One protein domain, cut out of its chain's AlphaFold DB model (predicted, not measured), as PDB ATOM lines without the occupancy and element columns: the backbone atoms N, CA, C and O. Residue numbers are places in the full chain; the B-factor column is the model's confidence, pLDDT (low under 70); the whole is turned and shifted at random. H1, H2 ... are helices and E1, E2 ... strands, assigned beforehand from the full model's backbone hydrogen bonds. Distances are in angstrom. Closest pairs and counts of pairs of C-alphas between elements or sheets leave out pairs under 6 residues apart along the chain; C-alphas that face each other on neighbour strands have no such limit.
ATOM      1  N   ALA A  29     106.956  18.912  19.034       98.56
ATOM      2  CA  ALA A  29     105.718  18.874  19.821       98.56
ATOM      3  C   ALA A  29     105.285  20.290  20.235       98.56
ATOM      4  O   ALA A  29     104.168  20.717  19.927       98.56
ATOM      5  N   LYS A  30     106.210  21.067  20.813       98.62
ATOM      6  CA  LYS A  30     105.977  22.462  21.223       98.62
ATOM      7  C   LYS A  30     105.481  23.324  20.071       98.62
ATOM      8  O   LYS A  30     104.537  24.092  20.243       98.62
ATOM      9  N   THR A  31     106.085  23.203  18.888       98.25
ATOM     10  CA  THR A  31     105.661  23.939  17.689       98.25
ATOM     11  C   THR A  31     104.217  23.617  17.306       98.25
ATOM     12  O   THR A  31     103.475  24.541  16.968       98.25
ATOM     13  N   ARG A  32     103.781  22.351  17.394       98.00
ATOM     14  CA  ARG A  32     102.391  21.969  17.083       98.00
ATOM     15  C   ARG A  32     101.399  22.594  18.058       98.00
ATOM     16  O   ARG A  32     100.455  23.250  17.619       98.00
ATOM     17  N   ILE A  33     101.658  22.467  19.359       98.56
ATOM     18  CA  ILE A  33     100.781  23.013  20.404       98.56
ATOM     19  C   ILE A  33     100.727  24.545  20.344       98.56
ATOM     20  O   ILE A  33      99.641  25.128  20.352       98.56
ATOM     21  N   LYS A  34     101.876  25.216  20.165       98.56
ATOM     22  CA  LYS A  34     101.930  26.667  19.905       98.56
ATOM     23  C   LYS A  34     101.121  27.045  18.665       98.56
ATOM     24  O   LYS A  34     100.412  28.047  18.678       98.56
ATOM     25  N   GLY A  35     101.192  26.236  17.610       98.31
ATOM     26  CA  GLY A  35     100.388  26.407  16.406       98.31
ATOM     27  C   GLY A  35      98.888  26.425  16.704       98.31
ATOM     28  O   GLY A  35      98.193  27.320  16.225       98.31
ATOM     29  N   TYR A  36      98.387  25.500  17.529       98.31
ATOM     30  CA  TYR A  36      96.983  25.509  17.958       98.31
ATOM     31  C   TYR A  36      96.630  26.747  18.771       98.31
ATOM     32  O   TYR A  36      95.564  27.320  18.545       98.31
ATOM     33  N   TYR A  37      97.520  27.197  19.656       98.50
ATOM     34  CA  TYR A  37      97.303  28.411  20.440       98.50
ATOM     35  C   TYR A  37      97.156  29.641  19.537       98.50
ATOM     36  O   TYR A  37      96.129  30.317  19.580       98.50
ATOM     37  N   TYR A  38      98.134  29.896  18.659       97.56
ATOM     38  CA  TYR A  38      98.116  31.078  17.794       97.56
ATOM     39  C   TYR A  38      96.974  31.040  16.777       97.56
ATOM     40  O   TYR A  38      96.297  32.048  16.600       97.56
ATOM     41  N   LYS A  39      96.698  29.877  16.167       97.25
ATOM     42  CA  LYS A  39      95.551  29.719  15.256       97.25
ATOM     43  C   LYS A  39      94.221  29.941  15.970       97.25
ATOM     44  O   LYS A  39      93.295  30.476  15.375       97.25
ATOM     45  N   SER A  40      94.099  29.507  17.225       96.81
ATOM     46  CA  SER A  40      92.870  29.706  18.003       96.81
ATOM     47  C   SER A  40      92.698  31.158  18.396       96.81
ATOM     48  O   SER A  40      91.599  31.684  18.274       96.81
ATOM     49  N   LYS A  41      93.788  31.821  18.786       93.94
ATOM     50  CA  LYS A  41      93.773  33.238  19.135       93.94
ATOM     51  C   LYS A  41      93.372  34.105  17.941       93.94
ATOM     52  O   LYS A  41      92.448  34.899  18.068       93.94
ATOM     53  N   ASP A  42      94.015  33.903  16.792       91.94
ATOM     54  CA  ASP A  42      93.724  34.635  15.549       91.94
ATOM     55  C   ASP A  42      92.275  34.420  15.084       91.94
ATOM     56  O   ASP A  42      91.556  35.368  14.772       91.94
ATOM     57  N   GLU A  43      91.798  33.175  15.099       92.69
ATOM     58  CA  GLU A  43      90.423  32.866  14.707       92.69
ATOM     59  C   GLU A  43      89.388  33.457  15.678       92.69
ATOM     60  O   GLU A  43      88.362  33.975  15.242       92.69
ATOM     61  N   MET A  44      89.660  33.438  16.984       90.06
ATOM     62  CA  MET A  44      88.785  34.057  17.984       90.06
ATOM     63  C   MET A  44      88.726  35.577  17.833       90.06
ATOM     64  O   MET A  44      87.640  36.145  17.896       90.06
ATOM     65  N   GLN A  45      89.864  36.226  17.567       84.44
ATOM     66  CA  GLN A  45      89.918  37.664  17.285       84.44
ATOM     67  C   GLN A  45      89.082  38.039  16.054       84.44
ATOM     68  O   GLN A  45      88.428  39.073  16.055       84.44
ATOM     69  N   LYS A  46      89.050  37.184  15.024       85.50
ATOM     70  CA  LYS A  46      88.203  37.388  13.834       85.50
ATOM     71  C   LYS A  46      86.712  37.197  14.118       85.50
ATOM     72  O   LYS A  46      85.888  37.872  13.510       85.50
ATOM     73  N   ARG A  47      86.356  36.265  15.010       84.75
ATOM     74  CA  ARG A  47      84.958  35.969  15.378       84.75
ATOM     75  C   ARG A  47      84.344  37.037  16.280       84.75
ATOM     76  O   ARG A  47      83.133  37.231  16.255       84.75
ATOM     77  N   LEU A  48      85.159  37.708  17.086       75.31
ATOM     78  CA  LEU A  48      84.710  38.692  18.061       75.31
ATOM     79  C   LEU A  48      84.892  40.096  17.494       75.31
ATOM     80  O   LEU A  48      85.931  40.724  17.658       75.31
ATOM     81  N   GLY A  49      83.860  40.570  16.797       67.12
ATOM     82  CA  GLY A  49      83.873  41.903  16.195       67.12
ATOM     83  C   GLY A  49      83.936  43.056  17.211       67.12
ATOM     84  O   GLY A  49      84.543  44.080  16.911       67.12
ATOM     85  N   ASP A  50      83.333  42.907  18.401       60.88
ATOM     86  CA  ASP A  50      83.072  44.011  19.343       60.88
ATOM     87  C   ASP A  50      84.035  44.070  20.556       60.88
ATOM     88  O   ASP A  50      84.543  43.055  21.047       60.88
ATOM     89  N   ARG A  51      84.285  45.282  21.077       58.66
ATOM     90  CA  ARG A  51      85.350  45.593  22.060       58.66
ATOM     91  C   ARG A  51      85.149  44.981  23.453       58.66
ATOM     92  O   ARG A  51      86.145  44.759  24.139       58.66
ATOM     93  N   ALA A  52      83.918  44.690  23.878       54.31
ATOM     94  CA  ALA A  52      83.640  44.171  25.225       54.31
ATOM     95  C   ALA A  52      84.003  42.678  25.387       54.31
ATOM     96  O   ALA A  52      84.623  42.291  26.378       54.31
ATOM     97  N   ALA A  53      83.722  41.842  24.378       59.50
ATOM     98  CA  ALA A  53      84.105  40.423  24.374       59.50
ATOM     99  C   ALA A  53      85.628  40.215  24.226       59.50
ATOM    100  O   ALA A  53      86.169  39.194  24.660       59.50
ATOM    101  N   ASN A  54      86.339  41.214  23.684       66.88
ATOM    102  CA  ASN A  54      87.796  41.187  23.549       66.88
ATOM    103  C   ASN A  54      88.523  41.153  24.895       66.88
ATOM    104  O   ASN A  54      89.584  40.540  24.979       66.88
ATOM    105  N   GLY A  55      87.972  41.760  25.952       80.81
ATOM    106  CA  GLY A  55      88.578  41.716  27.287       80.81
ATOM    107  C   GLY A  55      88.617  40.296  27.856       80.81
ATOM    108  O   GLY A  55      89.687  39.809  28.218       80.81
ATOM    109  N   CYS A  56      87.463  39.620  27.856       83.19
ATOM    110  CA  CYS A  56      87.325  38.254  28.369       83.19
ATOM    111  C   CYS A  56      88.154  37.254  27.558       83.19
ATOM    112  O   CYS A  56      88.885  36.452  28.130       83.19
ATOM    113  N   VAL A  57      88.107  37.328  26.223       85.56
ATOM    114  CA  VAL A  57      88.904  36.424  25.378       85.56
ATOM    115  C   VAL A  57      90.390  36.695  25.476       85.56
ATOM    116  O   VAL A  57      91.174  35.748  25.504       85.56
ATOM    117  N   ARG A  58      90.806  37.961  25.568       87.94
ATOM    118  CA  ARG A  58      92.213  38.278  25.814       87.94
ATOM    119  C   ARG A  58      92.684  37.626  27.113       87.94
ATOM    120  O   ARG A  58      93.718  36.966  27.080       87.94
ATOM    121  N   HIS A  59      91.920  37.764  28.199       90.50
ATOM    122  CA  HIS A  59      92.266  37.165  29.487       90.50
ATOM    123  C   HIS A  59      92.318  35.633  29.418       90.50
ATOM    124  O   HIS A  59      93.333  35.042  29.766       90.50
ATOM    125  N   LEU A  60      91.304  34.999  28.821       93.25
ATOM    126  CA  LEU A  60      91.260  33.547  28.627       93.25
ATOM    127  C   LEU A  60      92.500  33.016  27.883       93.25
ATOM    128  O   LEU A  60      93.109  32.025  28.280       93.25
ATOM    129  N   PHE A  61      92.914  33.687  26.803       95.00
ATOM    130  CA  PHE A  61      94.117  33.292  26.064       95.00
ATOM    131  C   PHE A  61      95.418  33.616  26.809       95.00
ATOM    132  O   PHE A  61      96.415  32.923  26.612       95.00
ATOM    133  N   GLU A  62      95.442  34.644  27.658       96.06
ATOM    134  CA  GLU A  62      96.572  34.889  28.558       96.06
ATOM    135  C   GLU A  62      96.726  33.743  29.556       96.06
ATOM    136  O   GLU A  62      97.834  33.224  29.694       96.06
ATOM    137  N   GLU A  63      95.631  33.284  30.163       97.44
ATOM    138  CA  GLU A  63      95.630  32.128  31.064       97.44
ATOM    139  C   GLU A  63      96.084  30.849  30.351       97.44
ATOM    140  O   GLU A  63      97.015  30.186  30.815       97.44
ATOM    141  N   PHE A  64      95.542  30.551  29.161       98.38
ATOM    142  CA  PHE A  64      96.018  29.422  28.351       98.38
ATOM    143  C   PHE A  64      97.521  29.487  28.089       98.38
ATOM    144  O   PHE A  64      98.213  28.472  28.180       98.38
ATOM    145  N   LEU A  65      98.050  30.673  27.771       98.38
ATOM    146  CA  LEU A  65      99.476  30.840  27.523       98.38
ATOM    147  C   LEU A  65     100.312  30.611  28.787       98.38
ATOM    148  O   LEU A  65     101.402  30.050  28.682       98.38
ATOM    149  N   GLN A  66      99.833  31.028  29.963       98.50
ATOM    150  CA  GLN A  66     100.530  30.751  31.222       98.50
ATOM    151  C   GLN A  66     100.585  29.250  31.504       98.50
ATOM    152  O   GLN A  66     101.674  28.723  31.743       98.50
ATOM    153  N   ILE A  67      99.458  28.544  31.366       98.50
ATOM    154  CA  ILE A  67      99.408  27.088  31.565       98.50
ATOM    155  C   ILE A  67     100.314  26.377  30.545       98.50
ATOM    156  O   ILE A  67     101.097  25.498  30.907       98.50
ATOM    157  N   LEU A  68     100.291  26.793  29.269       98.56
ATOM    158  CA  LEU A  68     101.189  26.248  28.244       98.56
ATOM    159  C   LEU A  68     102.664  26.459  28.597       98.56
ATOM    160  O   LEU A  68     103.459  25.539  28.426       98.56
ATOM    161  N   LYS A  69     103.055  27.638  29.093       98.44
ATOM    162  CA  LYS A  69     104.442  27.894  29.513       98.44
ATOM    163  C   LYS A  69     104.853  26.998  30.678       98.44
ATOM    164  O   LYS A  69     105.933  26.416  30.616       98.44
ATOM    165  N   GLN A  70     103.990  26.854  31.683       98.12
ATOM    166  CA  GLN A  70     104.232  25.988  32.843       98.12
ATOM    167  C   GLN A  70     104.409  24.517  32.441       98.12
ATOM    168  O   GLN A  70     105.225  23.816  33.028       98.12
ATOM    169  N   ARG A  71     103.700  24.058  31.399       97.38
ATOM    170  CA  ARG A  71     103.773  22.677  30.890       97.38
ATOM    171  C   ARG A  71     104.765  22.469  29.735       97.38
ATOM    172  O   ARG A  71     104.657  21.483  29.008       97.38
ATOM    173  N   ASP A  72     105.689  23.407  29.502       98.19
ATOM    174  CA  ASP A  72     106.618  23.402  28.355       98.19
ATOM    175  C   ASP A  72     105.911  23.126  27.011       98.19
ATOM    176  O   ASP A  72     106.384  22.372  26.168       98.19
ATOM    177  N   HIS A  73     104.728  23.713  26.826       98.50
ATOM    178  CA  HIS A  73     103.838  23.544  25.671       98.50
ATOM    179  C   HIS A  73     103.627  22.071  25.283       98.50
ATOM    180  O   HIS A  73     103.585  21.741  24.097       98.50
ATOM    181  N   ASN A  74     103.539  21.199  26.290       98.44
ATOM    182  CA  ASN A  74     103.418  19.748  26.168       98.44
ATOM    183  C   ASN A  74     104.501  19.112  25.279       98.44
ATOM    184  O   ASN A  74     104.248  18.172  24.525       98.44
ATOM    185  N   GLY A  75     105.733  19.627  25.366       98.38
ATOM    186  CA  GLY A  75     106.871  19.114  24.607       98.38
ATOM    187  C   GLY A  75     107.152  17.627  24.841       98.38
ATOM    188  O   GLY A  75     107.598  16.942  23.923       98.38
ATOM    189  N   HIS A  76     106.825  17.123  26.034       98.44
ATOM    190  CA  HIS A  76     106.995  15.727  26.443       98.44
ATOM    191  C   HIS A  76     106.252  14.725  25.546       98.44
ATOM    192  O   HIS A  76     106.713  13.598  25.387       98.44
ATOM    193  N   TYR A  77     105.166  15.131  24.872       98.69
ATOM    194  CA  TYR A  77     104.366  14.229  24.034       98.69
ATOM    195  C   TYR A  77     105.179  13.466  22.992       98.69
ATOM    196  O   TYR A  77     104.830  12.334  22.667       98.69
ATOM    197  N   PHE A  78     106.257  14.044  22.455       98.62
ATOM    198  CA  PHE A  78     107.087  13.369  21.453       98.62
ATOM    199  C   PHE A  78     108.433  12.875  21.992       98.62
ATOM    200  O   PHE A  78     109.286  12.485  21.196       98.62
ATOM    201  N   VAL A  79     108.651  12.886  23.310       98.38
ATOM    202  CA  VAL A  79     109.949  12.542  23.900       98.38
ATOM    203  C   VAL A  79     109.921  11.154  24.526       98.38
ATOM    204  O   VAL A  79     109.331  10.941  25.578       98.38
ATOM    205  N   ARG A  80     110.618  10.194  23.908       97.62
ATOM    206  CA  ARG A  80     110.723   8.828  24.442       97.62
ATOM    207  C   ARG A  80     111.293   8.819  25.865       97.62
ATOM    208  O   ARG A  80     112.347   9.416  26.127       97.62
ATOM    209  N   GLY A  81     110.636   8.063  26.741       96.06
ATOM    210  CA  GLY A  81     111.027   7.891  28.140       96.06
ATOM    211  C   GLY A  81     110.549   8.992  29.089       96.06
ATOM    212  O   GLY A  81     110.867   8.915  30.270       96.06
ATOM    213  N   GLU A  82     109.801   9.990  28.610       97.25
ATOM    214  CA  GLU A  82     109.090  10.927  29.484       97.25
ATOM    215  C   GLU A  82     107.689  10.405  29.828       97.25
ATOM    216  O   GLU A  82     107.086   9.640  29.071       97.25
ATOM    217  N   THR A  83     107.173  10.821  30.984       96.38
ATOM    218  CA  THR A  83     105.792  10.552  31.395       96.38
ATOM    219  C   THR A  83     104.820  11.141  30.372       96.38
ATOM    220  O   THR A  83     105.056  12.225  29.841       96.38
ATOM    221  N   ASP A  84     103.748  10.406  30.072       95.50
ATOM    222  CA  ASP A  84     102.711  10.775  29.097       95.50
ATOM    223  C   ASP A  84     103.211  10.979  27.651       95.50
ATOM    224  O   ASP A  84     102.510  11.542  26.804       95.50
ATOM    225  N   ALA A  85     104.415  10.493  27.329       98.00
ATOM    226  CA  ALA A  85     104.895  10.451  25.955       98.00
ATOM    227  C   ALA A  85     103.976   9.581  25.079       98.00
ATOM    228  O   ALA A  85     103.585   8.474  25.440       98.00
ATOM    229  N   LEU A  86     103.685  10.055  23.866       98.06
ATOM    230  CA  LEU A  86     102.856   9.349  22.882       98.06
ATOM    231  C   LEU A  86     103.606   8.218  22.161       98.06
ATOM    232  O   LEU A  86     103.032   7.535  21.310       98.06
ATOM    233  N   CYS A  87     104.892   8.049  22.458       97.94
ATOM    234  CA  CYS A  87     105.714   6.970  21.935       97.94
ATOM    235  C   CYS A  87     106.104   5.979  23.021       97.94
ATOM    236  O   CYS A  87     106.155   6.296  24.207       97.94
ATOM    237  N   LEU A  88     106.444   4.774  22.576       96.88
ATOM    238  CA  LEU A  88     107.094   3.774  23.409       96.88
ATOM    239  C   LEU A  88     108.502   4.239  23.816       96.88
ATOM    240  O   LEU A  88     109.071   5.176  23.250       96.88
ATOM    241  N   SER A  89     109.110   3.532  24.768       95.81
ATOM    242  CA  SER A  89     110.469   3.820  25.249       95.81
ATOM    243  C   SER A  89     111.539   3.756  24.145       95.81
ATOM    244  O   SER A  89     112.566   4.430  24.242       95.81
ATOM    245  N   ASP A  90     111.285   3.014  23.062       95.44
ATOM    246  CA  ASP A  90     112.136   2.947  21.867       95.44
ATOM    247  C   ASP A  90     111.864   4.064  20.832       95.44
ATOM    248  O   ASP A  90     112.543   4.142  19.804       95.44
ATOM    249  N   GLY A  91     110.906   4.956  21.097       97.62
ATOM    250  CA  GLY A  91     110.550   6.079  20.231       97.62
ATOM    251  C   GLY A  91     109.544   5.763  19.123       97.62
ATOM    252  O   GLY A  91     109.288   6.632  18.288       97.62
ATOM    253  N   LYS A  92     108.959   4.557  19.086       97.56
ATOM    254  CA  LYS A  92     107.873   4.237  18.145       97.56
ATOM    255  C   LYS A  92     106.563   4.901  18.559       97.56
ATOM    256  O   LYS A  92     106.106   4.738  19.687       97.56
ATOM    257  N   PHE A  93     105.928   5.570  17.607       97.81
ATOM    258  CA  PHE A  93     104.578   6.110  17.708       97.81
ATOM    259  C   PHE A  93     103.616   5.224  16.924       97.81
ATOM    260  O   PHE A  93     103.936   4.778  15.821       97.81
ATOM    261  N   SER A  94     102.421   5.020  17.472       96.00
ATOM    262  CA  SER A  94     101.336   4.299  16.804       96.00
ATOM    263  C   SER A  94     100.166   5.242  16.551       96.00
ATOM    264  O   SER A  94      99.844   6.079  17.393       96.00
ATOM    265  N   CYS A  95      99.522   5.111  15.392       96.56
ATOM    266  CA  CYS A  95      98.311   5.867  15.094       96.56
ATOM    267  C   CYS A  95      97.202   5.499  16.086       96.56
ATOM    268  O   CYS A  95      96.878   4.324  16.256       96.56
ATOM    269  N   GLN A  96      96.575   6.508  16.687       95.25
ATOM    270  CA  GLN A  96      95.513   6.327  17.676       95.25
ATOM    271  C   GLN A  96      94.125   6.131  17.035       95.25
ATOM    272  O   GLN A  96      93.131   6.042  17.744       95.25
ATOM    273  N   GLY A  97      94.039   6.045  15.702       91.69
ATOM    274  CA  GLY A  97      92.779   5.890  14.965       91.69
ATOM    275  C   GLY A  97      92.072   7.214  14.670       91.69
ATOM    276  O   GLY A  97      92.491   8.268  15.132       91.69
ATOM    277  N   THR A  98      91.016   7.157  13.856       91.94
ATOM    278  CA  THR A  98      90.196   8.333  13.507       91.94
ATOM    279  C   THR A  98      89.549   8.942  14.757       91.94
ATOM    280  O   THR A  98      89.482   8.293  15.801       91.94
ATOM    281  N   PHE A  99      89.005  10.158  14.652       89.00
ATOM    282  CA  PHE A  99      88.347  10.862  15.766       89.00
ATOM    283  C   PHE A  99      87.325  10.010  16.553       89.00
ATOM    284  O   PHE A  99      87.231  10.121  17.778       89.00
ATOM    285  N   SER A 100      86.607   9.126  15.849       88.81
ATOM    286  CA  SER A 100      85.536   8.265  16.364       88.81
ATOM    287  C   SER A 100      85.949   6.843  16.754       88.81
ATOM    288  O   SER A 100      85.117   6.103  17.270       88.81
ATOM    289  N   ARG A 101      87.193   6.422  16.489       87.31
ATOM    290  CA  ARG A 101      87.657   5.053  16.773       87.31
ATOM    291  C   ARG A 101      88.777   5.079  17.796       87.31
ATOM    292  O   ARG A 101      89.685   5.898  17.689       87.31
ATOM    293  N   ASP A 102      88.762   4.143  18.736       83.56
ATOM    294  CA  ASP A 102      89.808   4.045  19.762       83.56
ATOM    295  C   ASP A 102      91.116   3.464  19.221       83.56
ATOM    296  O   ASP A 102      92.189   3.775  19.729       83.56
ATOM    297  N   LEU A 103      91.033   2.665  18.154       84.50
ATOM    298  CA  LEU A 103      92.175   2.018  17.520       84.50
ATOM    299  C   LEU A 103      92.227   2.317  16.023       84.50
ATOM    300  O   LEU A 103      91.209   2.501  15.347       84.50
ATOM    301  N   CYS A 104      93.443   2.325  15.477       89.31
ATOM    302  CA  CYS A 104      93.641   2.450  14.045       89.31
ATOM    303  C   CYS A 104      93.226   1.163  13.318       89.31
ATOM    304  O   CYS A 104      93.761   0.086  13.567       89.31
ATOM    305  N   SER A 105      92.297   1.295  12.370       78.81
ATOM    306  CA  SER A 105      91.810   0.171  11.554       78.81
ATOM    307  C   SER A 105      92.906  -0.416  10.662       78.81
ATOM    308  O   SER A 105      92.949  -1.621  10.431       78.81
ATOM    309  N   GLY A 106      93.824   0.432  10.191       64.62
ATOM    310  CA  GLY A 106      95.072  -0.010   9.589       64.62
ATOM    311  C   GLY A 106      96.054  -0.328  10.706       64.62
ATOM    312  O   GLY A 106      96.785   0.564  11.129       64.62
ATOM    313  N   ARG A 107      96.076  -1.579  11.185       63.81
ATOM    314  CA  ARG A 107      96.930  -2.087  12.287       63.81
ATOM    315  C   ARG A 107      98.451  -1.865  12.108       63.81
ATOM    316  O   ARG A 107      99.235  -2.358  12.907       63.81
ATOM    317  N   LEU A 108      98.874  -1.154  11.062       79.25
ATOM    318  CA  LEU A 108     100.256  -0.988  10.613       79.25
ATOM    319  C   LEU A 108     100.721   0.475  10.548       79.25
ATOM    320  O   LEU A 108     101.866   0.719  10.175       79.25
ATOM    321  N   HIS A 109      99.888   1.462  10.900       94.75
ATOM    322  CA  HIS A 109     100.363   2.847  10.957       94.75
ATOM    323  C   HIS A 109     101.219   3.063  12.208       94.75
ATOM    324  O   HIS A 109     100.720   3.441  13.273       94.75
ATOM    325  N   VAL A 110     102.517   2.823  12.048       95.94
ATOM    326  CA  VAL A 110     103.566   2.996  13.053       95.94
ATOM    327  C   VAL A 110     104.701   3.797  12.425       95.94
ATOM    328  O   VAL A 110     104.985   3.657  11.236       95.94
ATOM    329  N   ILE A 111     105.351   4.644  13.215       97.69
ATOM    330  CA  ILE A 111     106.487   5.454  12.773       97.69
ATOM    331  C   ILE A 111     107.500   5.597  13.906       97.69
ATOM    332  O   ILE A 111     107.116   5.700  15.070       97.69
ATOM    333  N   ASN A 112     108.794   5.609  13.588       98.12
ATOM    334  CA  ASN A 112     109.834   5.902  14.575       98.12
ATOM    335  C   ASN A 112     110.694   7.085  14.107       98.12
ATOM    336  O   ASN A 112     111.712   6.883  13.449       98.12
ATOM    337  N   PRO A 113     110.341   8.333  14.458       98.25
ATOM    338  CA  PRO A 113     111.126   9.496  14.063       98.25
ATOM    339  C   PRO A 113     112.536   9.509  14.673       98.25
ATOM    340  O   PRO A 113     113.383  10.251  14.189       98.25
ATOM    341  N   TYR A 114     112.836   8.682  15.683       98.31
ATOM    342  CA  TYR A 114     114.198   8.534  16.205       98.31
ATOM    343  C   TYR A 114     115.094   7.647  15.337       98.31
ATOM    344  O   TYR A 114     116.314   7.699  15.503       98.31
ATOM    345  N   SER A 115     114.538   6.816  14.448       97.44
ATOM    346  CA  SER A 115     115.326   5.798  13.741       97.44
ATOM    347  C   SER A 115     116.088   6.340  12.536       97.44
ATOM    348  O   SER A 115     117.166   5.842  12.236       97.44
ATOM    349  N   SER A 116     115.557   7.346  11.837       97.44
ATOM    350  CA  SER A 116     116.246   7.995  10.718       97.44
ATOM    351  C   SER A 116     115.718   9.409  10.472       97.44
ATOM    352  O   SER A 116     114.611   9.759  10.888       97.44
ATOM    353  N   ARG A 117     116.500  10.216   9.746       96.88
ATOM    354  CA  ARG A 117     116.075  11.541   9.281       96.88
ATOM    355  C   ARG A 117     114.828  11.474   8.401       96.88
ATOM    356  O   ARG A 117     113.945  12.314   8.519       96.88
ATOM    357  N   GLU A 118     114.737  10.478   7.527       97.81
ATOM    358  CA  GLU A 118     113.564  10.283   6.672       97.81
ATOM    359  C   GLU A 118     112.301  10.051   7.506       97.81
ATOM    360  O   GLU A 118     111.277  10.687   7.275       97.81
ATOM    361  N   GLN A 119     112.392   9.214   8.541       98.06
ATOM    362  CA  GLN A 119     111.277   8.959   9.452       98.06
ATOM    363  C   GLN A 119     110.897  10.215  10.248       98.06
ATOM    364  O   GLN A 119     109.712  10.488  10.432       98.06
ATOM    365  N   LEU A 120     111.876  11.030  10.660       97.88
ATOM    366  CA  LEU A 120     111.622  12.345  11.259       97.88
ATOM    367  C   LEU A 120     110.853  13.271  10.300       97.88
ATOM    368  O   LEU A 120     109.889  13.922  10.707       97.88
ATOM    369  N   VAL A 121     111.255  13.320   9.026       97.31
ATOM    370  CA  VAL A 121     110.579  14.122   7.996       97.31
ATOM    371  C   VAL A 121     109.161  13.607   7.756       97.31
ATOM    372  O   VAL A 121     108.220  14.399   7.795       97.31
ATOM    373  N   LEU A 122     108.967  12.298   7.590       98.06
ATOM    374  CA  LEU A 122     107.641  11.695   7.420       98.06
ATOM    375  C   LEU A 122     106.729  11.971   8.620       98.06
ATOM    376  O   LEU A 122     105.546  12.263   8.439       98.06
ATOM    377  N   PHE A 123     107.269  11.975   9.840       98.31
ATOM    378  CA  PHE A 123     106.503  12.279  11.050       98.31
ATOM    379  C   PHE A 123     105.921  13.698  11.058       98.31
ATOM    380  O   PHE A 123     104.882  13.936  11.677       98.31
ATOM    381  N   SER A 124     106.509  14.638  10.309       96.75
ATOM    382  CA  SER A 124     105.935  15.982  10.143       96.75
ATOM    383  C   SER A 124     104.537  15.969   9.511       96.75
ATOM    384  O   SER A 124     103.749  16.869   9.794       96.75
ATOM    385  N   THR A 125     104.209  14.930   8.732       97.31
ATOM    386  CA  THR A 125     102.900  14.761   8.078       97.31
ATOM    387  C   THR A 125     101.823  14.216   9.018       97.31
ATOM    388  O   THR A 125     100.635  14.442   8.786       97.31
ATOM    389  N   TRP A 126     102.218  13.520  10.091       97.88
ATOM    390  CA  TRP A 126     101.297  13.023  11.113       97.88
ATOM    391  C   TRP A 126     100.665  14.188  11.864       97.88
ATOM    392  O   TRP A 126     101.317  15.207  12.078       97.88
ATOM    393  N   ASN A 127      99.427  14.041  12.327       97.19
ATOM    394  CA  ASN A 127      98.671  15.136  12.940       97.19
ATOM    395  C   ASN A 127      98.318  14.823  14.391       97.19
ATOM    396  O   ASN A 127      98.148  13.662  14.739       97.19
ATOM    397  N   LEU A 128      98.213  15.860  15.224       97.69
ATOM    398  CA  LEU A 128      97.481  15.789  16.489       97.69
ATOM    399  C   LEU A 128      96.072  16.314  16.204       97.69
ATOM    400  O   LEU A 128      95.864  17.523  16.186       97.69
ATOM    401  N   ASP A 129      95.161  15.416  15.868       96.44
ATOM    402  CA  ASP A 129      93.809  15.732  15.422       96.44
ATOM    403  C   ASP A 129      92.856  15.911  16.610       96.44
ATOM    404  O   ASP A 129      92.888  15.130  17.561       96.44
ATOM    405  N   HIS A 130      92.027  16.951  16.573       97.50
ATOM    406  CA  HIS A 130      91.076  17.263  17.641       97.50
ATOM    407  C   HIS A 130      89.809  16.418  17.473       97.50
ATOM    408  O   HIS A 130      89.109  16.575  16.477       97.50
ATOM    409  N   ARG A 131      89.452  15.575  18.451       96.00
ATOM    410  CA  ARG A 131      88.207  14.779  18.390       96.00
ATOM    411  C   ARG A 131      86.975  15.682  18.369       96.00
ATOM    412  O   ARG A 131      86.188  15.609  17.434       96.00
ATOM    413  N   ILE A 132      86.852  16.564  19.357       97.25
ATOM    414  CA  ILE A 132      85.944  17.713  19.346       97.25
ATOM    415  C   ILE A 132      86.663  18.835  18.607       97.25
ATOM    416  O   ILE A 132      87.681  19.343  19.077       97.25
ATOM    417  N   GLU A 133      86.156  19.213  17.442       97.19
ATOM    418  CA  GLU A 133      86.883  20.069  16.511       97.19
ATOM    419  C   GLU A 133      87.129  21.482  17.044       97.19
ATOM    420  O   GLU A 133      86.205  22.192  17.446       97.19
ATOM    421  N   ARG A 134      88.379  21.943  16.922       96.81
ATOM    422  CA  ARG A 134      88.813  23.297  17.292       96.81
ATOM    423  C   ARG A 134      87.935  24.387  16.671       96.81
ATOM    424  O   ARG A 134      87.264  25.120  17.388       96.81
ATOM    425  N   SER A 135      87.936  24.502  15.342       95.00
ATOM    426  CA  SER A 135      87.279  25.612  14.628       95.00
ATOM    427  C   SER A 135      85.767  25.443  14.471       95.00
ATOM    428  O   SER A 135      85.053  26.442  14.405       95.00
ATOM    429  N   ARG A 136      85.275  24.200  14.375       94.31
ATOM    430  CA  ARG A 136      83.849  23.918  14.145       94.31
ATOM    431  C   ARG A 136      83.039  23.819  15.438       94.31
ATOM    432  O   ARG A 136      81.865  24.159  15.415       94.31
ATOM    433  N   SER A 137      83.657  23.427  16.557       96.19
ATOM    434  CA  SER A 137      82.950  23.215  17.826       96.19
ATOM    435  C   SER A 137      83.516  24.057  18.973       96.19
ATOM    436  O   SER A 137      82.804  24.910  19.505       96.19
ATOM    437  N   ILE A 138      84.799  23.903  19.320       97.69
ATOM    438  CA  ILE A 138      85.369  24.497  20.543       97.69
ATOM    439  C   ILE A 138      85.333  26.028  20.512       97.69
ATOM    440  O   ILE A 138      84.812  26.652  21.434       97.69
ATOM    441  N   LEU A 139      85.866  26.656  19.461       95.88
ATOM    442  CA  LEU A 139      85.934  28.120  19.384       95.88
ATOM    443  C   LEU A 139      84.544  28.776  19.289       95.88
ATOM    444  O   LEU A 139      84.294  29.704  20.059       95.88
ATOM    445  N   PRO A 140      83.605  28.300  18.440       94.75
ATOM    446  CA  PRO A 140      82.217  28.769  18.480       94.75
ATOM    447  C   PRO A 140      81.568  28.610  19.858       94.75
ATOM    448  O   PRO A 140      80.852  29.505  20.305       94.75
ATOM    449  N   THR A 141      81.865  27.512  20.556       95.75
ATOM    450  CA  THR A 141      81.363  27.276  21.911       95.75
ATOM    451  C   THR A 141      81.896  28.303  22.904       95.75
ATOM    452  O   THR A 141      81.113  28.854  23.667       95.75
ATOM    453  N   ILE A 142      83.194  28.627  22.875       94.81
ATOM    454  CA  ILE A 142      83.770  29.668  23.745       94.81
ATOM    455  C   ILE A 142      83.087  31.018  23.495       94.81
ATOM    456  O   ILE A 142      82.736  31.713  24.446       94.81
ATOM    457  N   VAL A 143      82.863  31.384  22.226       91.75
ATOM    458  CA  VAL A 143      82.145  32.623  21.877       91.75
ATOM    459  C   VAL A 143      80.740  32.620  22.479       91.75
ATOM    460  O   VAL A 143      80.364  33.579  23.153       91.75
ATOM    461  N   SER A 144      79.990  31.532  22.287       92.31
ATOM    462  CA  SER A 144      78.642  31.387  22.839       92.31
ATOM    463  C   SER A 144      78.648  31.447  24.370       92.31
ATOM    464  O   SER A 144      77.861  32.190  24.957       92.31
ATOM    465  N   ALA A 145      79.579  30.751  25.025       92.81
ATOM    466  CA  ALA A 145      79.695  30.726  26.477       92.81
ATOM    467  C   ALA A 145      79.944  32.126  27.056       92.81
ATOM    468  O   ALA A 145      79.326  32.482  28.058       92.81
ATOM    469  N   ILE A 146      80.782  32.937  26.401       89.44
ATOM    470  CA  ILE A 146      81.061  34.326  26.798       89.44
ATOM    471  C   ILE A 146      79.834  35.218  26.603       89.44
ATOM    472  O   ILE A 146      79.499  35.993  27.495       89.44
ATOM    473  N   GLN A 147      79.138  35.092  25.470       88.00
ATOM    474  CA  GLN A 147      77.930  35.877  25.184       88.00
ATOM    475  C   GLN A 147      76.795  35.598  26.181       88.00
ATOM    476  O   GLN A 147      76.041  36.506  26.514       88.00
ATOM    477  N   HIS A 148      76.702  34.364  26.683       90.00
ATOM    478  CA  HIS A 148      75.638  33.913  27.588       90.00
ATOM    479  C   HIS A 148      76.134  33.702  29.027       90.00
ATOM    480  O   HIS A 148      75.489  33.016  29.828       90.00
ATOM    481  N   ALA A 149      77.297  34.264  29.372       88.50
ATOM    482  CA  ALA A 149      77.932  34.041  30.664       88.50
ATOM    483  C   ALA A 149      77.048  34.494  31.834       88.50
ATOM    484  O   ALA A 149      76.999  33.805  32.851       88.50
ATOM    485  N   ASN A 150      76.300  35.596  31.684       87.06
ATOM    486  CA  ASN A 150      75.414  36.152  32.717       87.06
ATOM    487  C   ASN A 150      76.103  36.258  34.095       87.06
ATOM    488  O   ASN A 150      75.530  35.891  35.116       87.06
ATOM    489  N   GLY A 151      77.365  36.707  34.110       84.69
ATOM    490  CA  GLY A 151      78.186  36.848  35.321       84.69
ATOM    491  C   GLY A 151      78.982  35.604  35.736       84.69
ATOM    492  O   GLY A 151      79.795  35.694  36.650       84.69
ATOM    493  N   ARG A 152      78.803  34.457  35.068       91.38
ATOM    494  CA  ARG A 152      79.588  33.238  35.328       91.38
ATOM    495  C   ARG A 152      80.980  33.323  34.703       91.38
ATOM    496  O   ARG A 152      81.131  33.785  33.573       91.38
ATOM    497  N   ALA A 153      81.986  32.817  35.409       91.88
ATOM    498  CA  ALA A 153      83.338  32.689  34.876       91.88
ATOM    499  C   ALA A 153      83.428  31.516  33.889       91.88
ATOM    500  O   ALA A 153      82.848  30.455  34.120       91.88
ATOM    501  N   ILE A 154      84.166  31.695  32.793       94.50
ATOM    502  CA  ILE A 154      84.434  30.624  31.824       94.50
ATOM    503  C   ILE A 154      85.356  29.578  32.454       94.50
ATOM    504  O   ILE A 154      86.335  29.925  33.110       94.50
ATOM    505  N   ASN A 155      85.075  28.296  32.221       96.56
ATOM    506  CA  ASN A 155      85.928  27.205  32.682       96.56
ATOM    507  C   ASN A 155      87.196  27.104  31.822       96.56
ATOM    508  O   ASN A 155      87.217  26.468  30.764       96.56
ATOM    509  N   VAL A 156      88.262  27.754  32.282       96.94
ATOM    510  CA  VAL A 156      89.563  27.780  31.605       96.94
ATOM    511  C   VAL A 156      90.134  26.369  31.456       96.94
ATOM    512  O   VAL A 156      90.572  26.004  30.367       96.94
ATOM    513  N   ASP A 157      90.087  25.552  32.510       97.69
ATOM    514  CA  ASP A 157      90.641  24.194  32.493       97.69
ATOM    515  C   ASP A 157      89.978  23.318  31.421       97.69
ATOM    516  O   ASP A 157      90.660  22.701  30.601       97.69
ATOM    517  N   TYR A 158      88.647  23.331  31.356       98.19
ATOM    518  CA  TYR A 158      87.900  22.540  30.385       98.19
ATOM    519  C   TYR A 158      88.292  22.866  28.936       98.19
ATOM    520  O   TYR A 158      88.666  21.978  28.162       98.19
ATOM    521  N   PHE A 159      88.269  24.147  28.557       98.19
ATOM    522  CA  PHE A 159      88.632  24.546  27.196       98.19
ATOM    523  C   PHE A 159      90.126  24.365  26.910       98.19
ATOM    524  O   PHE A 159      90.492  24.043  25.776       98.19
ATOM    525  N   PHE A 160      90.991  24.507  27.919       98.56
ATOM    526  CA  PHE A 160      92.416  24.211  27.795       98.56
ATOM    527  C   PHE A 160      92.653  22.738  27.442       98.56
ATOM    528  O   PHE A 160      93.378  22.449  26.482       98.56
ATOM    529  N   ARG A 161      92.010  21.812  28.170       98.38
ATOM    530  CA  ARG A 161      92.102  20.363  27.923       98.38
ATOM    531  C   ARG A 161      91.634  20.016  26.512       98.38
ATOM    532  O   ARG A 161      92.340  19.341  25.764       98.38
ATOM    533  N   LEU A 162      90.519  20.599  26.073       98.44
ATOM    534  CA  LEU A 162      90.031  20.388  24.710       98.44
ATOM    535  C   LEU A 162      90.964  20.930  23.616       98.44
ATOM    536  O   LEU A 162      91.056  20.328  22.546       98.44
ATOM    537  N   LEU A 163      91.635  22.061  23.834       98.50
ATOM    538  CA  LEU A 163      92.454  22.696  22.797       98.50
ATOM    539  C   LEU A 163      93.881  22.147  22.718       98.50
ATOM    540  O   LEU A 163      94.448  22.117  21.621       98.50
ATOM    541  N   PHE A 164      94.474  21.754  23.846       98.62
ATOM    542  CA  PHE A 164      95.927  21.591  23.937       98.62
ATOM    543  C   PHE A 164      96.393  20.258  24.523       98.62
ATOM    544  O   PHE A 164      97.600  20.005  24.482       98.62
ATOM    545  N   THR A 165      95.498  19.407  25.036       98.56
ATOM    546  CA  THR A 165      95.885  18.133  25.664       98.56
ATOM    547  C   THR A 165      95.413  16.915  24.876       98.56
ATOM    548  O   THR A 165      94.541  16.980  24.006       98.56
ATOM    549  N   THR A 166      96.015  15.770  25.184       97.56
ATOM    550  CA  THR A 166      95.696  14.454  24.613       97.56
ATOM    551  C   THR A 166      94.337  13.903  25.042       97.56
ATOM    552  O   THR A 166      93.904  12.884  24.513       97.56
ATOM    553  N   GLU A 167      93.613  14.593  25.927       97.00
ATOM    554  CA  GLU A 167      92.206  14.281  26.210       97.00
ATOM    555  C   GLU A 167      91.325  14.475  24.974       97.00
ATOM    556  O   GLU A 167      90.357  13.742  24.768       97.00
ATOM    557  N   ASN A 168      91.694  15.435  24.119       97.94
ATOM    558  CA  ASN A 168      91.001  15.700  22.865       97.94
ATOM    559  C   ASN A 168      91.907  15.601  21.626       97.94
ATOM    560  O   ASN A 168      91.391  15.479  20.518       97.94
ATOM    561  N   LEU A 169      93.234  15.625  21.780       97.75
ATOM    562  CA  LEU A 169      94.190  15.445  20.686       97.75
ATOM    563  C   LEU A 169      94.547  13.969  20.474       97.75
ATOM    564  O   LEU A 169      95.062  13.314  21.377       97.75
ATOM    565  N   LYS A 170      94.377  13.477  19.244       96.38
ATOM    566  CA  LYS A 170      94.811  12.144  18.808       96.38
ATOM    567  C   LYS A 170      95.949  12.237  17.802       96.38
ATOM    568  O   LYS A 170      95.832  12.901  16.778       96.38
ATOM    569  N   LEU A 171      97.040  11.521  18.043       97.50
ATOM    570  CA  LEU A 171      98.107  11.338  17.070       97.50
ATOM    571  C   LEU A 171      97.656  10.384  15.962       97.50
ATOM    572  O   LEU A 171      97.469   9.186  16.184       97.50
ATOM    573  N   VAL A 172      97.515  10.913  14.750       96.25
ATOM    574  CA  VAL A 172      96.978  10.182  13.604       96.25
ATOM    575  C   VAL A 172      97.894  10.254  12.388       96.25
ATOM    576  O   VAL A 172      98.475  11.292  12.058       96.25
ATOM    577  N   HIS A 173      97.985   9.126  11.690       96.06
ATOM    578  CA  HIS A 173      98.556   9.051  10.351       96.06
ATOM    579  C   HIS A 173      97.730   9.916   9.374       96.06
ATOM    580  O   HIS A 173      96.511   9.991   9.551       96.06
ATOM    581  N   PRO A 174      98.325  10.522   8.324       94.56
ATOM    582  CA  PRO A 174      97.597  11.353   7.358       94.56
ATOM    583  C   PRO A 174      96.318  10.723   6.789       94.56
ATOM    584  O   PRO A 174      95.315  11.409   6.641       94.56
ATOM    585  N   VAL A 175      96.326   9.413   6.524       92.94
ATOM    586  CA  VAL A 175      95.156   8.671   6.002       92.94
ATOM    587  C   VAL A 175      94.032   8.537   7.040       92.94
ATOM    588  O   VAL A 175      92.870   8.387   6.685       92.94
ATOM    589  N   CYS A 176      94.360   8.598   8.332       93.50
ATOM    590  CA  CYS A 176      93.390   8.529   9.427       93.50
ATOM    591  C   CYS A 176      92.929   9.911   9.914       93.50
ATOM    592  O   CYS A 176      92.088   9.978  10.806       93.50
ATOM    593  N   HIS A 177      93.471  10.992   9.350       92.62
ATOM    594  CA  HIS A 177      93.055  12.359   9.645       92.62
ATOM    595  C   HIS A 177      91.866  12.728   8.751       92.62
ATOM    596  O   HIS A 177      92.026  13.115   7.589       92.62
ATOM    597  N   ILE A 178      90.661  12.564   9.290       89.25
ATOM    598  CA  ILE A 178      89.419  12.867   8.584       89.25
ATOM    599  C   ILE A 178      89.199  14.381   8.628       89.25
ATOM    600  O   ILE A 178      89.113  14.964   9.693       89.25
ATOM    601  N   LYS A 179      89.134  15.034   7.465       86.56
ATOM    602  CA  LYS A 179      88.970  16.502   7.383       86.56
ATOM    603  C   LYS A 179      87.505  16.959   7.365       86.56
ATOM    604  O   LYS A 179      87.230  18.160   7.491       86.56
ATOM    605  N   SER A 180      86.580  16.026   7.127       87.62
ATOM    606  CA  SER A 180      85.142  16.275   7.234       87.62
ATOM    607  C   SER A 180      84.742  16.474   8.695       87.62
ATOM    608  O   SER A 180      85.535  16.233   9.595       87.62
ATOM    609  N   GLU A 181      83.513  16.922   8.920       87.19
ATOM    610  CA  GLU A 181      82.981  17.159  10.262       87.19
ATOM    611  C   GLU A 181      83.044  15.904  11.150       87.19
ATOM    612  O   GLU A 181      82.749  14.786  10.707       87.19
ATOM    613  N   HIS A 182      83.417  16.100  12.416       89.62
ATOM    614  CA  HIS A 182      83.464  15.052  13.433       89.62
ATOM    615  C   HIS A 182      82.093  14.901  14.099       89.62
ATOM    616  O   HIS A 182      81.888  15.258  15.261       89.62
ATOM    617  N   GLY A 183      81.129  14.373  13.340       84.62
ATOM    618  CA  GLY A 183      79.755  14.189  13.807       84.62
ATOM    619  C   GLY A 183      79.672  13.408  15.125       84.62
ATOM    620  O   GLY A 183      80.365  12.407  15.315       84.62
ATOM    621  N   GLY A 184      78.811  13.873  16.035       85.75
ATOM    622  CA  GLY A 184      78.590  13.254  17.348       85.75
ATOM    623  C   GLY A 184      79.565  13.685  18.451       85.75
ATOM    624  O   GLY A 184      79.435  13.203  19.574       85.75
ATOM    625  N   PHE A 185      80.505  14.594  18.172       89.88
ATOM    626  CA  PHE A 185      81.442  15.133  19.161       89.88
ATOM    627  C   PHE A 185      81.234  16.640  19.340       89.88
ATOM    628  O   PHE A 185      81.455  17.428  18.424       89.88
ATOM    629  N   SER A 186      80.836  17.053  20.541       93.94
ATOM    630  CA  SER A 186      80.612  18.460  20.883       93.94
ATOM    631  C   SER A 186      81.104  18.769  22.288       93.94
ATOM    632  O   SER A 186      81.240  17.880  23.128       93.94
ATOM    633  N   CYS A 187      81.332  20.050  22.566       96.62
ATOM    634  CA  CYS A 187      81.584  20.503  23.925       96.62
ATOM    635  C   CYS A 187      80.387  20.180  24.842       96.62
ATOM    636  O   CYS A 187      79.256  20.520  24.512       96.62
ATOM    637  N   ASP A 188      80.643  19.597  26.014       95.88
ATOM    638  CA  ASP A 188      79.661  19.378  27.079       95.88
ATOM    639  C   ASP A 188      79.272  20.709  27.757       95.88
ATOM    640  O   ASP A 188      80.126  21.317  28.413       95.88
ATOM    641  N   PRO A 189      78.007  21.166  27.639       93.94
ATOM    642  CA  PRO A 189      77.520  22.415  28.233       93.94
ATOM    643  C   PRO A 189      77.705  22.522  29.744       93.94
ATOM    644  O   PRO A 189      77.842  23.625  30.271       93.94
ATOM    645  N   ARG A 190      77.746  21.384  30.450       94.50
ATOM    646  CA  ARG A 190      77.894  21.349  31.912       94.50
ATOM    647  C   ARG A 190      79.259  21.850  32.380       94.50
ATOM    648  O   ARG A 190      79.377  22.272  33.517       94.50
ATOM    649  N   ASN A 191      80.262  21.836  31.502       96.12
ATOM    650  CA  ASN A 191      81.637  22.211  31.832       96.12
ATOM    651  C   ASN A 191      82.041  23.590  31.288       96.12
ATOM    652  O   ASN A 191      83.213  23.938  31.348       96.12
ATOM    653  N   TRP A 192      81.125  24.378  30.713       95.31
ATOM    654  CA  TRP A 192      81.495  25.661  30.085       95.31
ATOM    655  C   TRP A 192      81.887  26.740  31.092       95.31
ATOM    656  O   TRP A 192      82.666  27.636  30.761       95.31
TER     657      TRP A 192
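Overview. This is residues 29 to 192 of the 222 residues of the protein "DFF40 domain-containing protein" of Amblyomma maculatum (UniProt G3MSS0). A long helical hairpin, H1 and H2, packs crosswise on a shorter one, H5 and H6, with a small ribbon of two antiparallel strands, E1 and E2, near the middle. H3, H4 and much of the unnamed stretch 79 to 116 lie toward one end of the long axis. The 164 printed residues include six named helices and two named strands, in the order H1 H2 H3 H4 E1 H5 H6 E2, mostly helix. The whole is compact, with a radius of gyration of the C-alphas of 16.9 A, yet elongated, spanning 52 by 33 by 25 A.

Arrangement. H1, residues 29 to 47, is the hub, touching four helices. Its residues 37 to 45 alone touch H2, residues 51 to 70, closest at C-alphas Lys 41 and Phe 61, 6.9 A; this hairpin has a shallow tilt of 6 degrees. Its residues 29 to 34 alone touch H3, residues 72 to 78, closest at C-alphas Lys 30 and Gly 75, 4.8 A. H4, residues 117 to 123, touches no helix. E1, residues 127 to 130, is antiparallel to E2, residues 169 to 172, with N 129 and O 170 within hydrogen-bond range at 2.8 A. H5, residues 134 to 147, touches H1 at a steep tilt of 50 degrees, closest at C-alphas Leu 139 and Met 44, 6.7 A, and forms a hairpin with H6, residues 156 to 164. Every O i to N i+4 pair is within hydrogen-bond range in H1, H4 and H6, but 14 of 16 in H2, 8 of 10 in H5 and 0 of 3 in H3, where 2 of 4 O i to N i+3 pairs are.

Along the chain. H1 begins at C-alpha 29 (105.718, 18.874, 19.821) and measures 27.3 A, H2 29.3 A and H5 18.4 A. E2 ends at C-alpha 172 (96.978, 10.182, 13.604).

Size, cuts and confidence. The printed part has no cut. The link from H3 to H4, 38 residues, is long. Residues 49 to 54 and 106 to 107 have pLDDT under 70.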